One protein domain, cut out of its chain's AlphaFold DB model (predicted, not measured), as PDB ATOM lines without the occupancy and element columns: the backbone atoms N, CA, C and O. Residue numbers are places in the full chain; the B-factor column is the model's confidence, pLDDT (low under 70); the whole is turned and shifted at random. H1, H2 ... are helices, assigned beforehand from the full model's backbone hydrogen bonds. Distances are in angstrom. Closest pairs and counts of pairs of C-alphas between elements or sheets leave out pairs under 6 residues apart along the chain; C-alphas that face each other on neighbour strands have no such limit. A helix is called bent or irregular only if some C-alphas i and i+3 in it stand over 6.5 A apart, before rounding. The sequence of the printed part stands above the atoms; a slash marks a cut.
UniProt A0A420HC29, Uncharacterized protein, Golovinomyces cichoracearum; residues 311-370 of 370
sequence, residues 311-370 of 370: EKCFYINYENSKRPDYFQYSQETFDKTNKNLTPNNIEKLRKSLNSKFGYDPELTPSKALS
ATOM      1  N   GLU A 311     168.460 197.744 159.413       69.06
ATOM      2  CA  GLU A 311     167.756 197.940 160.689       69.06
ATOM      3  C   GLU A 311     167.185 196.641 161.270       69.06
ATOM      4  O   GLU A 311     167.153 196.460 162.486       69.06
ATOM      5  N   LYS A 312     166.765 195.717 160.399       68.81
ATOM      6  CA  LYS A 312     166.190 194.415 160.758       68.81
ATOM      7  C   LYS A 312     167.235 193.295 160.759       68.81
ATOM      8  O   LYS A 312     166.883 192.126 160.892       68.81
ATOM      9  N   CYS A 313     168.511 193.630 160.574       78.75
ATOM     10  CA  CYS A 313     169.590 192.658 160.501       78.75
ATOM     11  C   CYS A 313     170.157 192.353 161.880       78.75
ATOM     12  O   CYS A 313     170.835 193.196 162.454       78.75
ATOM     13  N   PHE A 314     169.975 191.128 162.371       78.25
ATOM     14  CA  PHE A 314     170.516 190.719 163.675       78.25
ATOM     15  C   PHE A 314     172.051 190.741 163.727       78.25
ATOM     16  O   PHE A 314     172.626 191.010 164.772       78.25
ATOM     17  N   TYR A 315     172.722 190.521 162.591       75.69
ATOM     18  CA  TYR A 315     174.185 190.557 162.511       75.69
ATOM     19  C   TYR A 315     174.758 191.978 162.493       75.69
ATOM     20  O   TYR A 315     175.880 192.171 162.935       75.69
ATOM     21  N   ILE A 316     174.019 192.965 161.976       77.94
ATOM     22  CA  ILE A 316     174.524 194.339 161.799       77.94
ATOM     23  C   ILE A 316     173.950 195.272 162.861       77.94
ATOM     24  O   ILE A 316     174.669 196.091 163.410       77.94
ATOM     25  N   ASN A 317     172.678 195.123 163.209       78.81
ATOM     26  CA  ASN A 317     172.031 195.849 164.292       78.81
ATOM     27  C   ASN A 317     172.028 195.009 165.579       78.81
ATOM     28  O   ASN A 317     170.976 194.690 166.138       78.81
ATOM     29  N   TYR A 318     173.224 194.595 166.001       71.62
ATOM     30  CA  TYR A 318     173.449 193.655 167.104       71.62
ATOM     31  C   TYR A 318     172.868 194.138 168.446       71.62
ATOM     32  O   TYR A 318     172.318 193.337 169.210       71.62
ATOM     33  N   GLU A 319     172.974 195.443 168.718       69.06
ATOM     34  CA  GLU A 319     172.579 196.047 169.998       69.06
ATOM     35  C   GLU A 319     171.098 196.445 170.046       69.06
ATOM     36  O   GLU A 319     170.467 196.312 171.092       69.06
ATOM     37  N   ASN A 320     170.507 196.880 168.924       68.12
ATOM     38  CA  ASN A 320     169.138 197.421 168.929       68.12
ATOM     39  C   ASN A 320     168.064 196.424 168.464       68.12
ATOM     40  O   ASN A 320     166.884 196.775 168.408       68.12
ATOM     41  N   SER A 321     168.435 195.190 168.108       71.12
ATOM     42  CA  SER A 321     167.476 194.172 167.668       71.12
ATOM     43  C   SER A 321     167.087 193.206 168.793       71.12
ATOM     44  O   SER A 321     167.934 192.586 169.436       71.12
ATOM     45  N   LYS A 322     165.773 193.048 169.025       68.62
ATOM     46  CA  LYS A 322     165.222 192.017 169.921       68.62
ATOM     47  C   LYS A 322     165.228 190.671 169.200       68.62
ATOM     48  O   LYS A 322     164.574 190.516 168.168       68.62
ATOM     49  N   ARG A 323     166.000 189.725 169.727       71.94
ATOM     50  CA  ARG A 323     166.310 188.444 169.082       71.94
ATOM     51  C   ARG A 323     165.319 187.369 169.542       71.94
ATOM     52  O   ARG A 323     164.974 187.363 170.720       71.94
ATOM     53  N   PRO A 324     164.883 186.458 168.660       74.62
ATOM     54  CA  PRO A 324     164.171 185.253 169.078       74.62
ATOM     55  C   PRO A 324     165.093 184.280 169.831       74.62
ATOM     56  O   PRO A 324     166.259 184.148 169.464       74.62
ATOM     57  N   ASP A 325     164.558 183.543 170.807       67.56
ATOM     58  CA  ASP A 325     165.332 182.651 171.697       67.56
ATOM     59  C   ASP A 325     166.088 181.522 170.971       67.56
ATOM     60  O   ASP A 325     167.065 180.981 171.481       67.56
ATOM     61  N   TYR A 326     165.669 181.176 169.754       74.25
ATOM     62  CA  TYR A 326     166.291 180.144 168.920       74.25
ATOM     63  C   TYR A 326     167.408 180.672 168.002       74.25
ATOM     64  O   TYR A 326     167.966 179.914 167.207       74.25
ATOM     65  N   PHE A 327     167.709 181.972 168.032       77.56
ATOM     66  CA  PHE A 327     168.680 182.568 167.119       77.56
ATOM     67  C   PHE A 327     170.108 182.474 167.668       77.56
ATOM     68  O   PHE A 327     170.442 183.099 168.672       77.56
ATOM     69  N   GLN A 328     170.972 181.750 166.954       77.00
ATOM     70  CA  GLN A 328     172.399 181.650 167.255       77.00
ATOM     71  C   GLN A 328     173.234 182.370 166.196       77.00
ATOM     72  O   GLN A 328     172.986 182.257 164.990       77.00
ATOM     73  N   TYR A 329     174.239 183.110 166.658       79.38
ATOM     74  CA  TYR A 329     175.194 183.765 165.780       79.38
ATOM     75  C   TYR A 329     176.182 182.758 165.200       79.38
ATOM     76  O   TYR A 329     176.685 181.878 165.889       79.38
ATOM     77  N   SER A 330     176.489 182.923 163.917       80.75
ATOM     78  CA  SER A 330     177.503 182.139 163.220       80.75
ATOM     79  C   SER A 330     178.740 182.994 162.951       80.75
ATOM     80  O   SER A 330     178.640 184.038 162.296       80.75
ATOM     81  N   GLN A 331     179.908 182.512 163.392       78.56
ATOM     82  CA  GLN A 331     181.218 183.097 163.071       78.56
ATOM     83  C   GLN A 331     181.399 183.246 161.551       78.56
ATOM     84  O   GLN A 331     181.782 184.309 161.073       78.56
ATOM     85  N   GLU A 332     180.996 182.237 160.775       77.88
ATOM     86  CA  GLU A 332     181.112 182.241 159.312       77.88
ATOM     87  C   GLU A 332     180.340 183.407 158.662       77.88
ATOM     88  O   GLU A 332     180.758 183.970 157.647       77.88
ATOM     89  N   THR A 333     179.207 183.804 159.248       76.56
ATOM     90  CA  THR A 333     178.388 184.914 158.733       76.56
ATOM     91  C   THR A 333     178.996 186.273 159.087       76.56
ATOM     92  O   THR A 333     178.945 187.197 158.266       76.56
ATOM     93  N   PHE A 334     179.630 186.397 160.256       78.44
ATOM     94  CA  PHE A 334     180.401 187.590 160.614       78.44
ATOM     95  C   PHE A 334     181.643 187.747 159.736       78.44
ATOM     96  O   PHE A 334     181.857 188.830 159.195       78.44
ATOM     97  N   ASP A 335     182.386 186.670 159.484       77.56
ATOM     98  CA  ASP A 335     183.586 186.705 158.644       77.56
ATOM     99  C   ASP A 335     183.254 187.113 157.201       77.56
ATOM    100  O   ASP A 335     183.943 187.945 156.603       77.56
ATOM    101  N   LYS A 336     182.143 186.607 156.643       77.44
ATOM    102  CA  LYS A 336     181.635 187.032 155.324       77.44
ATOM    103  C   LYS A 336     181.236 188.509 155.310       77.44
ATOM    104  O   LYS A 336     181.565 189.224 154.363       77.44
ATOM    105  N   THR A 337     180.557 188.976 156.358       73.88
ATOM    106  CA  THR A 337     180.139 190.381 156.497       73.88
ATOM    107  C   THR A 337     181.361 191.305 156.583       73.88
ATOM    108  O   THR A 337     181.446 192.291 155.849       73.88
ATOM    109  N   ASN A 338     182.362 190.933 157.383       75.62
ATOM    110  CA  ASN A 338     183.607 191.675 157.581       75.62
ATOM    111  C   ASN A 338     184.504 191.689 156.337       75.62
ATOM    112  O   ASN A 338     185.078 192.727 155.995       75.62
ATOM    113  N   LYS A 339     184.570 190.572 155.602       74.62
ATOM    114  CA  LYS A 339     185.268 190.483 154.311       74.62
ATOM    115  C   LYS A 339     184.656 191.411 153.254       74.62
ATOM    116  O   LYS A 339     185.364 191.983 152.427       74.62
ATOM    117  N   ASN A 340     183.340 191.612 153.296       70.00
ATOM    118  CA  ASN A 340     182.656 192.558 152.412       70.00
ATOM    119  C   ASN A 340     182.848 194.024 152.838       70.00
ATOM    120  O   ASN A 340     182.643 194.929 152.029       70.00
ATOM    121  N   LEU A 341     183.272 194.269 154.080       68.44
ATOM    122  CA  LEU A 341     183.573 195.598 154.612       68.44
ATOM    123  C   LEU A 341     185.051 195.987 154.468       68.44
ATOM    124  O   LEU A 341     185.389 197.113 154.818       68.44
ATOM    125  N   THR A 342     185.939 195.112 153.976       61.69
ATOM    126  CA  THR A 342     187.409 195.309 153.945       61.69
ATOM    127  C   THR A 342     188.008 196.251 152.881       61.69
ATOM    128  O   THR A 342     189.068 196.804 153.163       61.69
ATOM    129  N   PRO A 343     187.403 196.512 151.703       60.66
ATOM    130  CA  PRO A 343     188.015 197.400 150.710       60.66
ATOM    131  C   PRO A 343     188.150 198.856 151.192       60.66
ATOM    132  O   PRO A 343     187.209 199.406 151.768       60.66
ATOM    133  N   ASN A 344     189.270 199.511 150.851       55.06
ATOM    134  CA  ASN A 344     189.595 200.919 151.170       55.06
ATOM    135  C   ASN A 344     188.497 201.945 150.802       55.06
ATOM    136  O   ASN A 344     188.474 203.046 151.338       55.06
ATOM    137  N   ASN A 345     187.542 201.588 149.938       53.44
ATOM    138  CA  ASN A 345     186.458 202.472 149.495       53.44
ATOM    139  C   ASN A 345     185.196 202.430 150.389       53.44
ATOM    140  O   ASN A 345     184.203 203.081 150.066       53.44
ATOM    141  N   ILE A 346     185.200 201.683 151.504       68.81
ATOM    142  CA  ILE A 346     184.008 201.423 152.346       68.81
ATOM    143  C   ILE A 346     184.109 202.082 153.743       68.81
ATOM    144  O   ILE A 346     183.261 201.886 154.613       68.81
ATOM    145  N   GLU A 347     185.090 202.961 153.974       69.44
ATOM    146  CA  GLU A 347     185.294 203.626 155.275       69.44
ATOM    147  C   GLU A 347     184.071 204.448 155.734       69.44
ATOM    148  O   GLU A 347     183.681 204.410 156.903       69.44
ATOM    149  N   LYS A 348     183.389 205.126 154.798       68.75
ATOM    150  CA  LYS A 348     182.147 205.869 155.082       68.75
ATOM    151  C   LYS A 348     181.007 204.956 155.538       68.75
ATOM    152  O   LYS A 348     180.241 205.332 156.422       68.75
ATOM    153  N   LEU A 349     180.900 203.758 154.960       72.38
ATOM    154  CA  LEU A 349     179.871 202.794 155.343       72.38
ATOM    155  C   LEU A 349     180.167 202.218 156.728       72.38
ATOM    156  O   LEU A 349     179.253 202.150 157.536       72.38
ATOM    157  N   ARG A 350     181.428 201.894 157.042       73.31
ATOM    158  CA  ARG A 350     181.825 201.458 158.392       73.31
ATOM    159  C   ARG A 350     181.502 202.509 159.448       73.31
ATOM    160  O   ARG A 350     180.879 202.181 160.450       73.31
ATOM    161  N   LYS A 351     181.846 203.778 159.194       76.75
ATOM    162  CA  LYS A 351     181.496 204.890 160.094       76.75
ATOM    163  C   LYS A 351     179.981 205.012 160.270       76.75
ATOM    164  O   LYS A 351     179.515 205.193 161.387       76.75
ATOM    165  N   SER A 352     179.207 204.848 159.193       75.38
ATOM    166  CA  SER A 352     177.740 204.864 159.268       75.38
ATOM    167  C   SER A 352     177.159 203.652 160.001       75.38
ATOM    168  O   SER A 352     176.146 203.809 160.674       75.38
ATOM    169  N   LEU A 353     177.737 202.460 159.849       78.00
ATOM    170  CA  LEU A 353     177.275 201.248 160.527       78.00
ATOM    171  C   LEU A 353     177.593 201.301 162.024       78.00
ATOM    172  O   LEU A 353     176.716 201.007 162.830       78.00
ATOM    173  N   ASN A 354     178.784 201.773 162.393       78.31
ATOM    174  CA  ASN A 354     179.151 201.987 163.788       78.31
ATOM    175  C   ASN A 354     178.267 203.078 164.426       78.31
ATOM    176  O   ASN A 354     177.599 202.839 165.423       78.31
ATOM    177  N   SER A 355     178.144 204.245 163.782       77.88
ATOM    178  CA  SER A 355     177.371 205.372 164.328       77.88
ATOM    179  C   SER A 355     175.864 205.117 164.439       77.88
ATOM    180  O   SER A 355     175.237 205.715 165.309       77.88
ATOM    181  N   LYS A 356     175.262 204.315 163.548       74.75
ATOM    182  CA  LYS A 356     173.803 204.090 163.537       74.75
ATOM    183  C   LYS A 356     173.369 202.767 164.159       74.75
ATOM    184  O   LYS A 356     172.250 202.686 164.648       74.75
ATOM    185  N   PHE A 357     174.210 201.738 164.093       75.56
ATOM    186  CA  PHE A 357     173.840 200.370 164.466       75.56
ATOM    187  C   PHE A 357     174.809 199.729 165.469       75.56
ATOM    188  O   PHE A 357     174.599 198.576 165.839       75.56
ATOM    189  N   GLY A 358     175.853 200.448 165.904       74.88
ATOM    190  CA  GLY A 358     176.845 199.948 166.863       74.88
ATOM    191  C   GLY A 358     177.725 198.820 166.316       74.88
ATOM    192  O   GLY A 358     178.324 198.074 167.086       74.88
ATOM    193  N   TYR A 359     177.776 198.645 164.990       80.75
ATOM    194  CA  TYR A 359     178.528 197.556 164.369       80.75
ATOM    195  C   TYR A 359     179.997 197.921 164.166       80.75
ATOM    196  O   TYR A 359     180.323 198.799 163.361       80.75
ATOM    197  N   ASP A 360     180.871 197.175 164.831       79.00
ATOM    198  CA  ASP A 360     182.317 197.240 164.694       79.00
ATOM    199  C   ASP A 360     182.851 195.878 164.202       79.00
ATOM    200  O   ASP A 360     182.673 194.866 164.889       79.00
ATOM    201  N   PRO A 361     183.510 195.821 163.028       76.38
ATOM    202  CA  PRO A 361     184.066 194.588 162.480       76.38
ATOM    203  C   PRO A 361     184.993 193.809 163.426       76.38
ATOM    204  O   PRO A 361     185.058 192.587 163.304       76.38
ATOM    205  N   GLU A 362     185.695 194.476 164.347       75.00
ATOM    206  CA  GLU A 362     186.654 193.834 165.259       75.00
ATOM    207  C   GLU A 362     186.025 193.463 166.611       75.00
ATOM    208  O   GLU A 362     186.338 192.418 167.186       75.00
ATOM    209  N   LEU A 363     185.099 194.287 167.117       77.31
ATOM    210  CA  LEU A 363     184.519 194.108 168.455       77.31
ATOM    211  C   LEU A 363     183.185 193.350 168.447       77.31
ATOM    212  O   LEU A 363     182.889 192.626 169.399       77.31
ATOM    213  N   THR A 364     182.363 193.508 167.408       79.50
ATOM    214  CA  THR A 364     181.012 192.926 167.365       79.50
ATOM    215  C   THR A 364     181.009 191.398 167.274       79.50
ATOM    216  O   THR A 364     180.248 190.798 168.032       79.50
ATOM    217  N   PRO A 365     181.837 190.726 166.445       79.06
ATOM    218  CA  PRO A 365     181.854 189.261 166.397       79.06
ATOM    219  C   PRO A 365     182.213 188.642 167.753       79.06
ATOM    220  O   PRO A 365     181.522 187.742 168.219       79.06
ATOM    221  N   SER A 366     183.223 189.194 168.430       76.06
ATOM    222  CA  SER A 366     183.686 188.729 169.741       76.06
ATOM    223  C   SER A 366     182.619 188.888 170.828       76.06
ATOM    224  O   SER A 366     182.430 187.981 171.627       76.06
ATOM    225  N   LYS A 367     181.881 190.010 170.832       77.81
ATOM    226  CA  LYS A 367     180.773 190.266 171.773       77.81
ATOM    227  C   LYS A 367     179.506 189.464 171.479       77.81
ATOM    228  O   LYS A 367     178.677 189.301 172.366       77.81
ATOM    229  N   ALA A 368     179.291 189.077 170.223       75.06
ATOM    230  CA  ALA A 368     178.092 188.362 169.792       75.06
ATOM    231  C   ALA A 368     178.213 186.840 169.935       75.06
ATOM    232  O   ALA A 368     177.196 186.148 169.924       75.06
ATOM    233  N   LEU A 369     179.447 186.335 170.013       74.75
ATOM    234  CA  LEU A 369     179.772 184.912 170.112       74.75
ATOM    235  C   LEU A 369     180.281 184.499 171.502       74.75
ATOM    236  O   LEU A 369     180.442 183.303 171.738       74.75
ATOM    237  N   SER A 370     180.524 185.467 172.394       67.38
ATOM    238  CA  SER A 370     180.667 185.276 173.845       67.38
ATOM    239  C   SER A 370     179.307 185.113 174.506       67.38
ATOM    240  O   SER A 370     179.181 184.224 175.372       67.38
TER     241      SER A 370
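Overview. This is residues 311 to 370 of the 370 residues of an uncharacterized protein of Golovinomyces cichoracearum (UniProt A0A420HC29). A long unnamed stretch, residues 311 to 330, loops round the open end of a V made by H1 and H2, and H3 folds back alongside H1. Residues 343 to 348 stick out at the V's tip. The printed part has 60 residues with three named helices, H1, H2, H3 in order, and no named strand: all helix, compact, radius of gyration of the C-alphas 11.4 A, spans 36 by 22 by 17 A.

Arrangement. H1, residues 331 to 340, and H3, residues 364 to 369, only just touch, with 3 pairs of C-alphas within 8 A, the closest Phe 334 and Pro 365 at 6.2 A; they run opposite ways at a shallow tilt of 14 degrees. H2, residues 344 to 357, is apart from both. Every O i to N i+4 pair is within hydrogen-bond range in H1 and H3, 8 of 10 in H2.

Along the chain. H1 begins at C-alpha 331 (181.218, 183.097, 163.071) and spans 14.3 A. H2 spans 20.6 A and is irregular: C-alphas 345 and 348 are 7.8 A apart. H3 spans 8.6 A, ending at C-alpha 369 (179.772, 184.912, 170.112).

Size, cuts and confidence. The C-alphas farthest apart, of Asp 325 and Asn 344, are 36.7 A apart. The printed part has no cut; H1 to H2 is a tight link, H2 to H3 a short one. Mean pLDDT of the printed part is 73.7, with residues 341 to 348 among those under 70.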